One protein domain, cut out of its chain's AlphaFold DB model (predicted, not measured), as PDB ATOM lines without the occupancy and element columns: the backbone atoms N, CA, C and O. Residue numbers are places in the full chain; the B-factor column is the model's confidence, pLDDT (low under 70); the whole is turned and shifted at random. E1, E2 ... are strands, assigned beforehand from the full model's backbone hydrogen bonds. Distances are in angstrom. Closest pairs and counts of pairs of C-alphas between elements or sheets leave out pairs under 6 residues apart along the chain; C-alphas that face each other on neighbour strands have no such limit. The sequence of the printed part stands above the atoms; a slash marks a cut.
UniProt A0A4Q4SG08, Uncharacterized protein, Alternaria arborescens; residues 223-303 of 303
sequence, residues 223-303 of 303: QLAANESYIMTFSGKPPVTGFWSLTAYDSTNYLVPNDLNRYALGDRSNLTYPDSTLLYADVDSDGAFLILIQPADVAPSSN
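This is residues 223 to 303 of the 303 residues of an uncharacterized protein of Alternaria arborescens (UniProt A0A4Q4SG08). This domain has little regular structure: two small antiparallel strand pairs, E1 - E4 and the hairpin E2 - E3, run roughly side by side amid long loops. The 81 printed residues include four strands, E1 to E4 along the chain, and no named helix; the class is all strand, with 16 residues in named elements. The whole is only just compact, close to loose, with a radius of gyration of the C-alphas of 13.7 A and spans of 38 by 29 by 22 A.

Look first at E1, residues 230 to 234, antiparallel to E4, residues 289 to 293; N 232 and O 291, 2.8 A apart, are within hydrogen-bond range. In the hairpin of E2, residues 245 to 247, and E3, residues 264 to 266, look for N 246 and O 265 at 2.7 A. E3 and E4 are only just apart, closest 8.4 A.

Find C-alpha 230 at (-1.696, -5.621, -13.721), where E1 begins its 12.7 A; E4 runs 13.5 A to C-alpha 293 at (3.046, -3.655, -13.158).

The printed part has no cut. Residues 248 to 263 and 267 to 288 are long links. Confidence is under 70 in 22 residues, among them 248 to 255.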
ATOM      1  N   GLN A 223      -0.350 -14.704  -9.888       50.31
ATOM      2  CA  GLN A 223       0.719 -15.031 -10.827       50.31
ATOM      3  C   GLN A 223       0.525 -14.176 -12.079       50.31
ATOM      4  O   GLN A 223      -0.585 -14.100 -12.602       50.31
ATOM      5  N   LEU A 224       1.594 -13.516 -12.519       56.50
ATOM      6  CA  LEU A 224       1.630 -12.731 -13.748       56.50
ATOM      7  C   LEU A 224       2.497 -13.486 -14.760       56.50
ATOM      8  O   LEU A 224       3.665 -13.765 -14.474       56.50
ATOM      9  N   ALA A 225       1.946 -13.845 -15.920       60.34
ATOM     10  CA  ALA A 225       2.745 -14.398 -17.009       60.34
ATOM     11  C   ALA A 225       3.611 -13.307 -17.667       60.34
ATOM     12  O   ALA A 225       3.318 -12.115 -17.581       60.34
ATOM     13  N   ALA A 226       4.667 -13.711 -18.379       62.53
ATOM     14  CA  ALA A 226       5.630 -12.793 -19.001       62.53
ATOM     15  C   ALA A 226       5.030 -11.824 -20.044       62.53
ATOM     16  O   ALA A 226       5.717 -10.920 -20.494       62.53
ATOM     17  N   ASN A 227       3.776 -12.015 -20.457       67.00
ATOM     18  CA  ASN A 227       3.052 -11.186 -21.421       67.00
ATOM     19  C   ASN A 227       1.793 -10.528 -20.832       67.00
ATOM     20  O   ASN A 227       0.958 -10.017 -21.579       67.00
ATOM     21  N   GLU A 228       1.624 -10.573 -19.515       69.94
ATOM     22  CA  GLU A 228       0.482  -9.993 -18.822       69.94
ATOM     23  C   GLU A 228       0.899  -8.712 -18.093       69.94
ATOM     24  O   GLU A 228       2.066  -8.513 -17.769       69.94
ATOM     25  N   SER A 229      -0.069  -7.853 -17.779       76.00
ATOM     26  CA  SER A 229       0.134  -6.693 -16.906       76.00
ATOM     27  C   SER A 229      -0.993  -6.586 -15.882       76.00
ATOM     28  O   SER A 229      -2.110  -7.050 -16.125       76.00
ATOM     29  N   TYR A 230      -0.707  -5.957 -14.742       77.44
ATOM     30  CA  TYR A 230      -1.696  -5.621 -13.721       77.44
ATOM     31  C   TYR A 230      -1.718  -4.123 -13.467       77.44
ATOM     32  O   TYR A 230      -0.680  -3.489 -13.297       77.44
ATOM     33  N   ILE A 231      -2.928  -3.581 -13.352       80.56
ATOM     34  CA  ILE A 231      -3.152  -2.268 -12.756       80.56
ATOM     35  C   ILE A 231      -3.639  -2.497 -11.330       80.56
ATOM     36  O   ILE A 231      -4.709  -3.062 -11.107       80.56
ATOM     37  N   MET A 232      -2.842  -2.050 -10.368       80.12
ATOM     38  CA  MET A 232      -3.228  -1.983  -8.969       80.12
ATOM     39  C   MET A 232      -3.896  -0.637  -8.704       80.12
ATOM     40  O   MET A 232      -3.266   0.413  -8.832       80.12
ATOM     41  N   THR A 233      -5.170  -0.678  -8.325       83.94
ATOM     42  CA  THR A 233      -5.939   0.515  -7.962       83.94
ATOM     43  C   THR A 233      -5.906   0.721  -6.459       83.94
ATOM     44  O   THR A 233      -6.383  -0.122  -5.700       83.94
ATOM     45  N   PHE A 234      -5.406   1.875  -6.037       86.00
ATOM     46  CA  PHE A 234      -5.508   2.353  -4.667       86.00
ATOM     47  C   PHE A 234      -6.709   3.289  -4.574       86.00
ATOM     48  O   PHE A 234      -6.829   4.219  -5.367       86.00
ATOM     49  N   SER A 235      -7.607   3.058  -3.616       90.12
ATOM     50  CA  SER A 235      -8.739   3.964  -3.359       90.12
ATOM     51  C   SER A 235      -8.321   5.267  -2.669       90.12
ATOM     52  O   SER A 235      -9.102   6.212  -2.634       90.12
ATOM     53  N   GLY A 236      -7.112   5.287  -2.112       87.12
ATOM     54  CA  GLY A 236      -6.514   6.357  -1.323       87.12
ATOM     55  C   GLY A 236      -5.093   5.966  -0.923       87.12
ATOM     56  O   GLY A 236      -4.665   4.826  -1.148       87.12
ATOM     57  N   LYS A 237      -4.356   6.895  -0.320       86.00
ATOM     58  CA  LYS A 237      -3.050   6.640   0.293       86.00
ATOM     59  C   LYS A 237      -3.190   5.524   1.343       86.00
ATOM     60  O   LYS A 237      -4.135   5.555   2.135       86.00
ATOM     61  N   PRO A 238      -2.279   4.532   1.386       83.38
ATOM     62  CA  PRO A 238      -2.269   3.550   2.464       83.38
ATOM     63  C   PRO A 238      -2.259   4.244   3.840       83.38
ATOM     64  O   PRO A 238      -1.430   5.131   4.048       83.38
ATOM     65  N   PRO A 239      -3.150   3.872   4.783       77.75
ATOM     66  CA  PRO A 239      -3.312   4.572   6.058       77.75
ATOM     67  C   PRO A 239      -2.226   4.158   7.062       77.75
ATOM     68  O   PRO A 239      -2.502   3.544   8.092       77.75
ATOM     69  N   VAL A 240      -0.968   4.454   6.741       73.69
ATOM     70  CA  VAL A 240       0.202   4.100   7.548       73.69
ATOM     71  C   VAL A 240       0.871   5.350   8.114       73.69
ATOM     72  O   VAL A 240       0.936   6.387   7.465       73.69
ATOM     73  N   THR A 241       1.384   5.247   9.340       64.12
ATOM     74  CA  THR A 241       2.212   6.292   9.971       64.12
ATOM     75  C   THR A 241       3.701   6.137   9.655       64.12
ATOM     76  O   THR A 241       4.485   7.049   9.906       64.12
ATOM     77  N   GLY A 242       4.092   4.968   9.139       71.25
ATOM     78  CA  GLY A 242       5.423   4.687   8.615       71.25
ATOM     79  C   GLY A 242       5.485   4.887   7.102       71.25
ATOM     80  O   GLY A 242       4.741   5.679   6.536       71.25
ATOM     81  N   PHE A 243       6.364   4.133   6.454       73.69
ATOM     82  CA  PHE A 243       6.456   4.099   4.997       73.69
ATOM     83  C   PHE A 243       5.652   2.937   4.419       73.69
ATOM     84  O   PHE A 243       5.323   1.985   5.134       73.69
ATOM     85  N   TRP A 244       5.389   2.981   3.117       76.38
ATOM     86  CA  TRP A 244       4.877   1.831   2.381       76.38
ATOM     87  C   TRP A 244       5.604   1.699   1.053       76.38
ATOM     88  O   TRP A 244       5.965   2.687   0.414       76.38
ATOM     89  N   SER A 245       5.774   0.461   0.618       80.25
ATOM     90  CA  SER A 245       6.348   0.157  -0.677       80.25
ATOM     91  C   SER A 245       5.709  -1.085  -1.279       80.25
ATOM     92  O   SER A 245       5.152  -1.944  -0.592       80.25
ATOM     93  N   LEU A 246       5.787  -1.159  -2.598       76.25
ATOM     94  CA  LEU A 246       5.416  -2.284  -3.425       76.25
ATOM     95  C   LEU A 246       6.669  -2.713  -4.180       76.25
ATOM     96  O   LEU A 246       7.168  -1.955  -5.009       76.25
ATOM     97  N   THR A 247       7.166  -3.910  -3.879       74.50
ATOM     98  CA  THR A 247       8.386  -4.486  -4.468       74.50
ATOM     99  C   THR A 247       8.026  -5.751  -5.240       74.50
ATOM    100  O   THR A 247       7.218  -6.551  -4.762       74.50
ATOM    101  N   ALA A 248       8.624  -5.942  -6.415       69.38
ATOM    102  CA  ALA A 248       8.443  -7.146  -7.223       69.38
ATOM    103  C   ALA A 248       9.671  -8.060  -7.125       69.38
ATOM    104  O   ALA A 248      10.805  -7.603  -7.270       69.38
ATOM    105  N   TYR A 249       9.425  -9.354  -6.920       65.12
ATOM    106  CA  TYR A 249      10.452 -10.393  -6.882       65.12
ATOM    107  C   TYR A 249      10.145 -11.476  -7.919       65.12
ATOM    108  O   TYR A 249       8.977 -11.722  -8.231       65.12
ATOM    109  N   ASP A 250      11.181 -12.126  -8.438       60.09
ATOM    110  CA  ASP A 250      11.034 -13.272  -9.334       60.09
ATOM    111  C   ASP A 250      10.656 -14.566  -8.583       60.09
ATOM    112  O   ASP A 250      10.477 -14.592  -7.362       60.09
ATOM    113  N   SER A 251      10.537 -15.673  -9.322       56.50
ATOM    114  CA  SER A 251      10.224 -16.994  -8.758       56.50
ATOM    115  C   SER A 251      11.315 -17.550  -7.835       56.50
ATOM    116  O   SER A 251      11.045 -18.461  -7.052       56.50
ATOM    117  N   THR A 252      12.526 -16.997  -7.904       51.94
ATOM    118  CA  THR A 252      13.643 -17.302  -7.006       51.94
ATOM    119  C   THR A 252      13.740 -16.331  -5.831       51.94
ATOM    120  O   THR A 252      14.588 -16.512  -4.962       51.94
ATOM    121  N   ASN A 253      12.795 -15.387  -5.728       53.75
ATOM    122  CA  ASN A 253      12.669 -14.386  -4.676       53.75
ATOM    123  C   ASN A 253      13.769 -13.305  -4.673       53.75
ATOM    124  O   ASN A 253      14.025 -12.695  -3.630       53.75
ATOM    125  N   TYR A 254      14.375 -13.036  -5.830       59.06
ATOM    126  CA  TYR A 254      15.312 -11.926  -6.036       59.06
ATOM    127  C   TYR A 254      14.659 -10.781  -6.819       59.06
ATOM    128  O   TYR A 254      13.566 -10.927  -7.368       59.06
ATOM    129  N   LEU A 255      15.297  -9.606  -6.807       67.25
ATOM    130  CA  LEU A 255      14.806  -8.425  -7.521       67.25
ATOM    131  C   LEU A 255      14.835  -8.665  -9.033       67.25
ATOM    132  O   LEU A 255      15.829  -9.149  -9.565       67.25
ATOM    133  N   VAL A 256      13.764  -8.276  -9.727       73.06
ATOM    134  CA  VAL A 256      13.662  -8.440 -11.186       73.06
ATOM    135  C   VAL A 256      14.462  -7.339 -11.902       73.06
ATOM    136  O   VAL A 256      14.121  -6.159 -11.743       73.06
ATOM    137  N   PRO A 257      15.479  -7.678 -12.719       75.44
ATOM    138  CA  PRO A 257      16.232  -6.691 -13.490       75.44
ATOM    139  C   PRO A 257      15.343  -5.858 -14.419       75.44
ATOM    140  O   PRO A 257      14.442  -6.393 -15.067       75.44
ATOM    141  N   ASN A 258      15.587  -4.547 -14.497       76.81
ATOM    142  CA  ASN A 258      14.855  -3.643 -15.388       76.81
ATOM    143  C   ASN A 258      15.662  -2.389 -15.757       76.81
ATOM    144  O   ASN A 258      16.441  -1.878 -14.953       76.81
ATOM    145  N   ASP A 259      15.405  -1.845 -16.949       80.56
ATOM    146  CA  ASP A 259      16.123  -0.683 -17.502       80.56
ATOM    147  C   ASP A 259      15.879   0.626 -16.733       80.56
ATOM    148  O   ASP A 259      16.646   1.580 -16.852       80.56
ATOM    149  N   LEU A 260      14.816   0.686 -15.923       80.38
ATOM    150  CA  LEU A 260      14.506   1.846 -15.085       80.38
ATOM    151  C   LEU A 260      15.347   1.886 -13.804       80.38
ATOM    152  O   LEU A 260      15.285   2.887 -13.085       80.38
ATOM    153  N   ASN A 261      16.090   0.809 -13.502       80.62
ATOM    154  CA  ASN A 261      16.788   0.606 -12.233       80.62
ATOM    155  C   ASN A 261      15.862   0.880 -11.030       80.62
ATOM    156  O   ASN A 261      16.226   1.564 -10.069       80.62
ATOM    157  N   ARG A 262      14.607   0.422 -11.132       82.19
ATOM    158  CA  ARG A 262      13.546   0.685 -10.157       82.19
ATOM    159  C   ARG A 262      12.950  -0.625  -9.677       82.19
ATOM    160  O   ARG A 262      12.349  -1.351 -10.458       82.19
ATOM    161  N   TYR A 263      13.076  -0.888  -8.383       78.69
ATOM    162  CA  TYR A 263      12.681  -2.176  -7.811       78.69
ATOM    163  C   TYR A 263      11.518  -2.077  -6.817       78.69
ATOM    164  O   TYR A 263      10.881  -3.088  -6.537       78.69
ATOM    165  N   ALA A 264      11.179  -0.870  -6.348       83.12
ATOM    166  CA  ALA A 264       9.959  -0.613  -5.589       83.12
ATOM    167  C   ALA A 264       9.319   0.729  -5.945       83.12
ATOM    168  O   ALA A 264       9.971   1.644  -6.459       83.12
ATOM    169  N   LEU A 265       8.025   0.829  -5.644       86.06
ATOM    170  CA  LEU A 265       7.224   2.049  -5.684       86.06
ATOM    171  C   LEU A 265       6.560   2.264  -4.328       86.06
ATOM    172  O   LEU A 265       6.110   1.303  -3.721       86.06
ATOM    173  N   GLY A 266       6.468   3.505  -3.861       87.25
ATOM    174  CA  GLY A 266       5.961   3.784  -2.517       87.25
ATOM    175  C   GLY A 266       5.714   5.257  -2.230       87.25
ATOM    176  O   GLY A 266       5.746   6.094  -3.137       87.25
ATOM    177  N   ASP A 267       5.552   5.584  -0.950       85.06
ATOM    178  CA  ASP A 267       5.415   6.959  -0.438       85.06
ATOM    179  C   ASP A 267       6.608   7.866  -0.768       85.06
ATOM    180  O   ASP A 267       6.486   9.086  -0.811       85.06
ATOM    181  N   ARG A 268       7.766   7.268  -1.051       85.69
ATOM    182  CA  ARG A 268       9.012   7.970  -1.404       85.69
ATOM    183  C   ARG A 268       9.248   8.073  -2.911       85.69
ATOM    184  O   ARG A 268      10.302   8.534  -3.344       85.69
ATOM    185  N   SER A 269       8.308   7.589  -3.716       87.62
ATOM    186  CA  SER A 269       8.366   7.664  -5.175       87.62
ATOM    187  C   SER A 269       7.619   8.896  -5.684       87.62
ATOM    188  O   SER A 269       6.651   9.342  -5.074       87.62
ATOM    189  N   ASN A 270       8.015   9.410  -6.853       90.38
ATOM    190  CA  ASN A 270       7.303  10.491  -7.549       90.38
ATOM    191  C   ASN A 270       6.007   9.971  -8.205       90.38
ATOM    192  O   ASN A 270       5.832  10.083  -9.418       90.38
ATOM    193  N   LEU A 271       5.139   9.334  -7.417       91.38
ATOM    194  CA  LEU A 271       3.828   8.868  -7.857       91.38
ATOM    195  C   LEU A 271       2.904  10.058  -8.088       91.38
ATOM    196  O   LEU A 271       3.003  11.081  -7.405       91.38
ATOM    197  N   THR A 272       1.982   9.899  -9.027       92.25
ATOM    198  CA  THR A 272       1.005  10.922  -9.378       92.25
ATOM    199  C   THR A 272      -0.410  10.373  -9.327       92.25
ATOM    200  O   THR A 272      -0.649   9.186  -9.560       92.25
ATOM    201  N   TYR A 273      -1.361  11.261  -9.070       91.69
ATOM    202  CA  TYR A 273      -2.760  11.028  -9.393       91.69
ATOM    203  C   TYR A 273      -2.961  10.966 -10.923       91.69
ATOM    204  O   TYR A 273      -2.074  11.380 -11.681       91.69
ATOM    205  N   PRO A 274      -4.124  10.490 -11.412       89.12
ATOM    206  CA  PRO A 274      -4.427  10.462 -12.849       89.12
ATOM    207  C   PRO A 274      -4.386  11.835 -13.540       89.12
ATOM    208  O   PRO A 274      -4.197  11.915 -14.750       89.12
ATOM    209  N   ASP A 275      -4.539  12.926 -12.789       90.06
ATOM    210  CA  ASP A 275      -4.407  14.298 -13.291       90.06
ATOM    211  C   ASP A 275      -2.946  14.794 -13.342       90.06
ATOM    212  O   ASP A 275      -2.697  15.973 -13.590       90.06
ATOM    213  N   SER A 276      -1.978  13.893 -13.136       89.25
ATOM    214  CA  SER A 276      -0.531  14.151 -13.096       89.25
ATOM    215  C   SER A 276      -0.042  14.992 -11.912       89.25
ATOM    216  O   SER A 276       1.138  15.349 -11.862       89.25
ATOM    217  N   THR A 277      -0.897  15.304 -10.935       91.12
ATOM    218  CA  THR A 277      -0.446  15.956  -9.700       91.12
ATOM    219  C   THR A 277       0.301  14.963  -8.807       91.12
ATOM    220  O   THR A 277      -0.036  13.782  -8.751       91.12
ATOM    221  N   LEU A 278       1.360  15.418  -8.128       92.81
ATOM    222  CA  LEU A 278       2.175  14.565  -7.256       92.81
ATOM    223  C   LEU A 278       1.371  14.092  -6.040       92.81
ATOM    224  O   LEU A 278       0.837  14.907  -5.288       92.81
ATOM    225  N   LEU A 279       1.386  12.781  -5.803       91.19
ATOM    226  CA  LEU A 279       0.617  12.108  -4.754       91.19
ATOM    227  C   LEU A 279       0.951  12.632  -3.345       91.19
ATOM    228  O   LEU A 279       0.068  12.735  -2.500       91.19
ATOM    229  N   TYR A 280       2.209  13.009  -3.095       88.94
ATOM    230  CA  TYR A 280       2.693  13.481  -1.788       88.94
ATOM    231  C   TYR A 280       3.155  14.949  -1.786       88.94
ATOM    232  O   TYR A 280       3.936  15.344  -0.924       88.94
ATOM    233  N   ALA A 281       2.694  15.775  -2.736       86.31
ATOM    234  CA  ALA A 281       2.957  17.223  -2.687       86.31
ATOM    235  C   ALA A 281       2.181  17.933  -1.562       86.31
ATOM    236  O   ALA A 281       2.677  18.905  -0.997       86.31
ATOM    237  N   ASP A 282       0.990  17.429  -1.241       83.94
ATOM    238  CA  ASP A 282       0.193  17.810  -0.077       83.94
ATOM    239  C   ASP A 282      -0.076  16.537   0.735       83.94
ATOM    240  O   ASP A 282      -0.522  15.522   0.192       83.94
ATOM    241  N   VAL A 283       0.267  16.555   2.022       74.94
ATOM    242  CA  VAL A 283       0.102  15.391   2.901       74.94
ATOM    243  C   VAL A 283      -1.359  15.167   3.281       74.94
ATOM    244  O   VAL A 283      -1.732  14.020   3.508       74.94
ATOM    245  N   ASP A 284      -2.178  16.222   3.264       80.50
ATOM    246  CA  ASP A 284      -3.587  16.182   3.669       80.50
ATOM    247  C   ASP A 284      -4.529  15.820   2.508       80.50
ATOM    248  O   ASP A 284      -5.688  15.463   2.729       80.50
ATOM    249  N   SER A 285      -4.050  15.894   1.260       83.56
ATOM    250  CA  SER A 285      -4.818  15.458   0.092       83.56
ATOM    251  C   SER A 285      -4.917  13.932   0.051       83.56
ATOM    252  O   SER A 285      -3.969  13.225   0.378       83.56
ATOM    253  N   ASP A 286      -6.059  13.387  -0.357       88.62
ATOM    254  CA  ASP A 286      -6.206  11.948  -0.567       88.62
ATOM    255  C   ASP A 286      -7.108  11.681  -1.773       88.62
ATOM    256  O   ASP A 286      -7.953  12.501  -2.138       88.62
ATOM    257  N   GLY A 287      -6.901  10.545  -2.427       89.25
ATOM    258  CA  GLY A 287      -7.631  10.187  -3.632       89.25
ATOM    259  C   GLY A 287      -7.109   8.921  -4.291       89.25
ATOM    260  O   GLY A 287      -6.051   8.393  -3.946       89.25
ATOM    261  N   ALA A 288      -7.858   8.441  -5.277       93.31
ATOM    262  CA  ALA A 288      -7.502   7.221  -5.979       93.31
ATOM    263  C   ALA A 288      -6.300   7.424  -6.915       93.31
ATOM    264  O   ALA A 288      -6.221   8.417  -7.640       93.31
ATOM    265  N   PHE A 289      -5.401   6.444  -6.947       92.75
ATOM    266  CA  PHE A 289      -4.266   6.399  -7.868       92.75
ATOM    267  C   PHE A 289      -4.015   4.963  -8.342       92.75
ATOM    268  O   PHE A 289      -4.569   4.003  -7.799       92.75
ATOM    269  N   LEU A 290      -3.210   4.822  -9.394       89.12
ATOM    270  CA  LEU A 290      -2.963   3.552 -10.072       89.12
ATOM    271  C   LEU A 290      -1.465   3.247 -10.090       89.12
ATOM    272  O   LEU A 290      -0.647   4.148 -10.266       89.12
ATOM    273  N   ILE A 291      -1.111   1.972  -9.961       86.75
ATOM    274  CA  ILE A 291       0.237   1.469 -10.236       86.75
ATOM    275  C   ILE A 291       0.138   0.382 -11.303       86.75
ATOM    276  O   ILE A 291      -0.555  -0.615 -11.109       86.75
ATOM    277  N   LEU A 292       0.841   0.568 -12.421       83.62
ATOM    278  CA  LEU A 292       0.986  -0.436 -13.474       83.62
ATOM    279  C   LEU A 292       2.210  -1.317 -13.194       83.62
ATOM    280  O   LEU A 292       3.319  -0.813 -13.021       83.62
ATOM    281  N   ILE A 293       2.003  -2.629 -13.200       79.38
ATOM    282  CA  ILE A 293       3.046  -3.655 -13.158       79.38
ATOM    283  C   ILE A 293       2.998  -4.397 -14.488       79.38
ATOM    284  O   ILE A 293       1.960  -4.949 -14.854       79.38
ATOM    285  N   GLN A 294       4.109  -4.408 -15.217       75.25
ATOM    286  CA  GLN A 294       4.205  -5.027 -16.536       75.25
ATOM    287  C   GLN A 294       5.638  -5.518 -16.807       75.25
ATOM    288  O   GLN A 294       6.556  -5.116 -16.086       75.25
ATOM    289  N   PRO A 295       5.847  -6.353 -17.839       74.56
ATOM    290  CA  PRO A 295       7.174  -6.780 -18.260       74.56
ATOM    291  C   PRO A 295       8.048  -5.577 -18.631       74.56
ATOM    292  O   PRO A 295       7.571  -4.609 -19.227       74.56
ATOM    293  N   ALA A 296       9.330  -5.629 -18.267       68.50
ATOM    294  CA  ALA A 296      10.258  -4.510 -18.448       68.50
ATOM    295  C   ALA A 296      10.510  -4.159 -19.927       68.50
ATOM    296  O   ALA A 296      10.852  -3.021 -20.236       68.50
ATOM    297  N   ASP A 297      10.318  -5.118 -20.834       69.50
ATOM    298  CA  ASP A 297      10.469  -4.976 -22.285       69.50
ATOM    299  C   ASP A 297       9.206  -4.443 -22.988       69.50
ATOM    300  O   ASP A 297       9.215  -4.201 -24.198       69.50
ATOM    301  N   VAL A 298       8.123  -4.210 -22.241       72.00
ATOM    302  CA  VAL A 298       6.894  -3.598 -22.748       72.00
ATOM    303  C   VAL A 298       6.913  -2.103 -22.441       72.00
ATOM    304  O   VAL A 298       6.988  -1.680 -21.287       72.00
ATOM    305  N   ALA A 299       6.816  -1.274 -23.482       67.88
ATOM    306  CA  ALA A 299       6.717   0.173 -23.312       67.88
ATOM    307  C   ALA A 299       5.453   0.531 -22.498       67.88
ATOM    308  O   ALA A 299       4.372   0.036 -22.829       67.88
ATOM    309  N   PRO A 300       5.547   1.385 -21.458       62.12
ATOM    310  CA  PRO A 300       4.378   1.854 -20.718       62.12
ATOM    311  C   PRO A 300       3.358   2.500 -21.653       62.12
ATOM    312  O   PRO A 300       3.731   3.222 -22.584       62.12
ATOM    313  N   SER A 301       2.067   2.268 -21.400       60.56
ATOM    314  CA  SER A 301       1.021   3.061 -22.042       60.56
ATOM    315  C   SER A 301       1.258   4.544 -21.757       60.56
ATOM    316  O   SER A 301       1.743   4.906 -20.691       60.56
ATOM    317  N   SER A 302       0.916   5.423 -22.698       55.47
ATOM    318  CA  SER A 302       1.155   6.869 -22.577       55.47
ATOM    319  C   SER A 302       0.311   7.582 -21.505       55.47
ATOM    320  O   SER A 302       0.265   8.809 -21.515       55.47
ATOM    321  N   ASN A 303      -0.375   6.834 -20.638       45.16
ATOM    322  CA  ASN A 303      -1.307   7.313 -19.623       45.16
ATOM    323  C   ASN A 303      -1.042   6.593 -18.306       45.16
ATOM    324  O   ASN A 303      -0.993   5.339 -18.356       45.16
TER     325      ASN A 303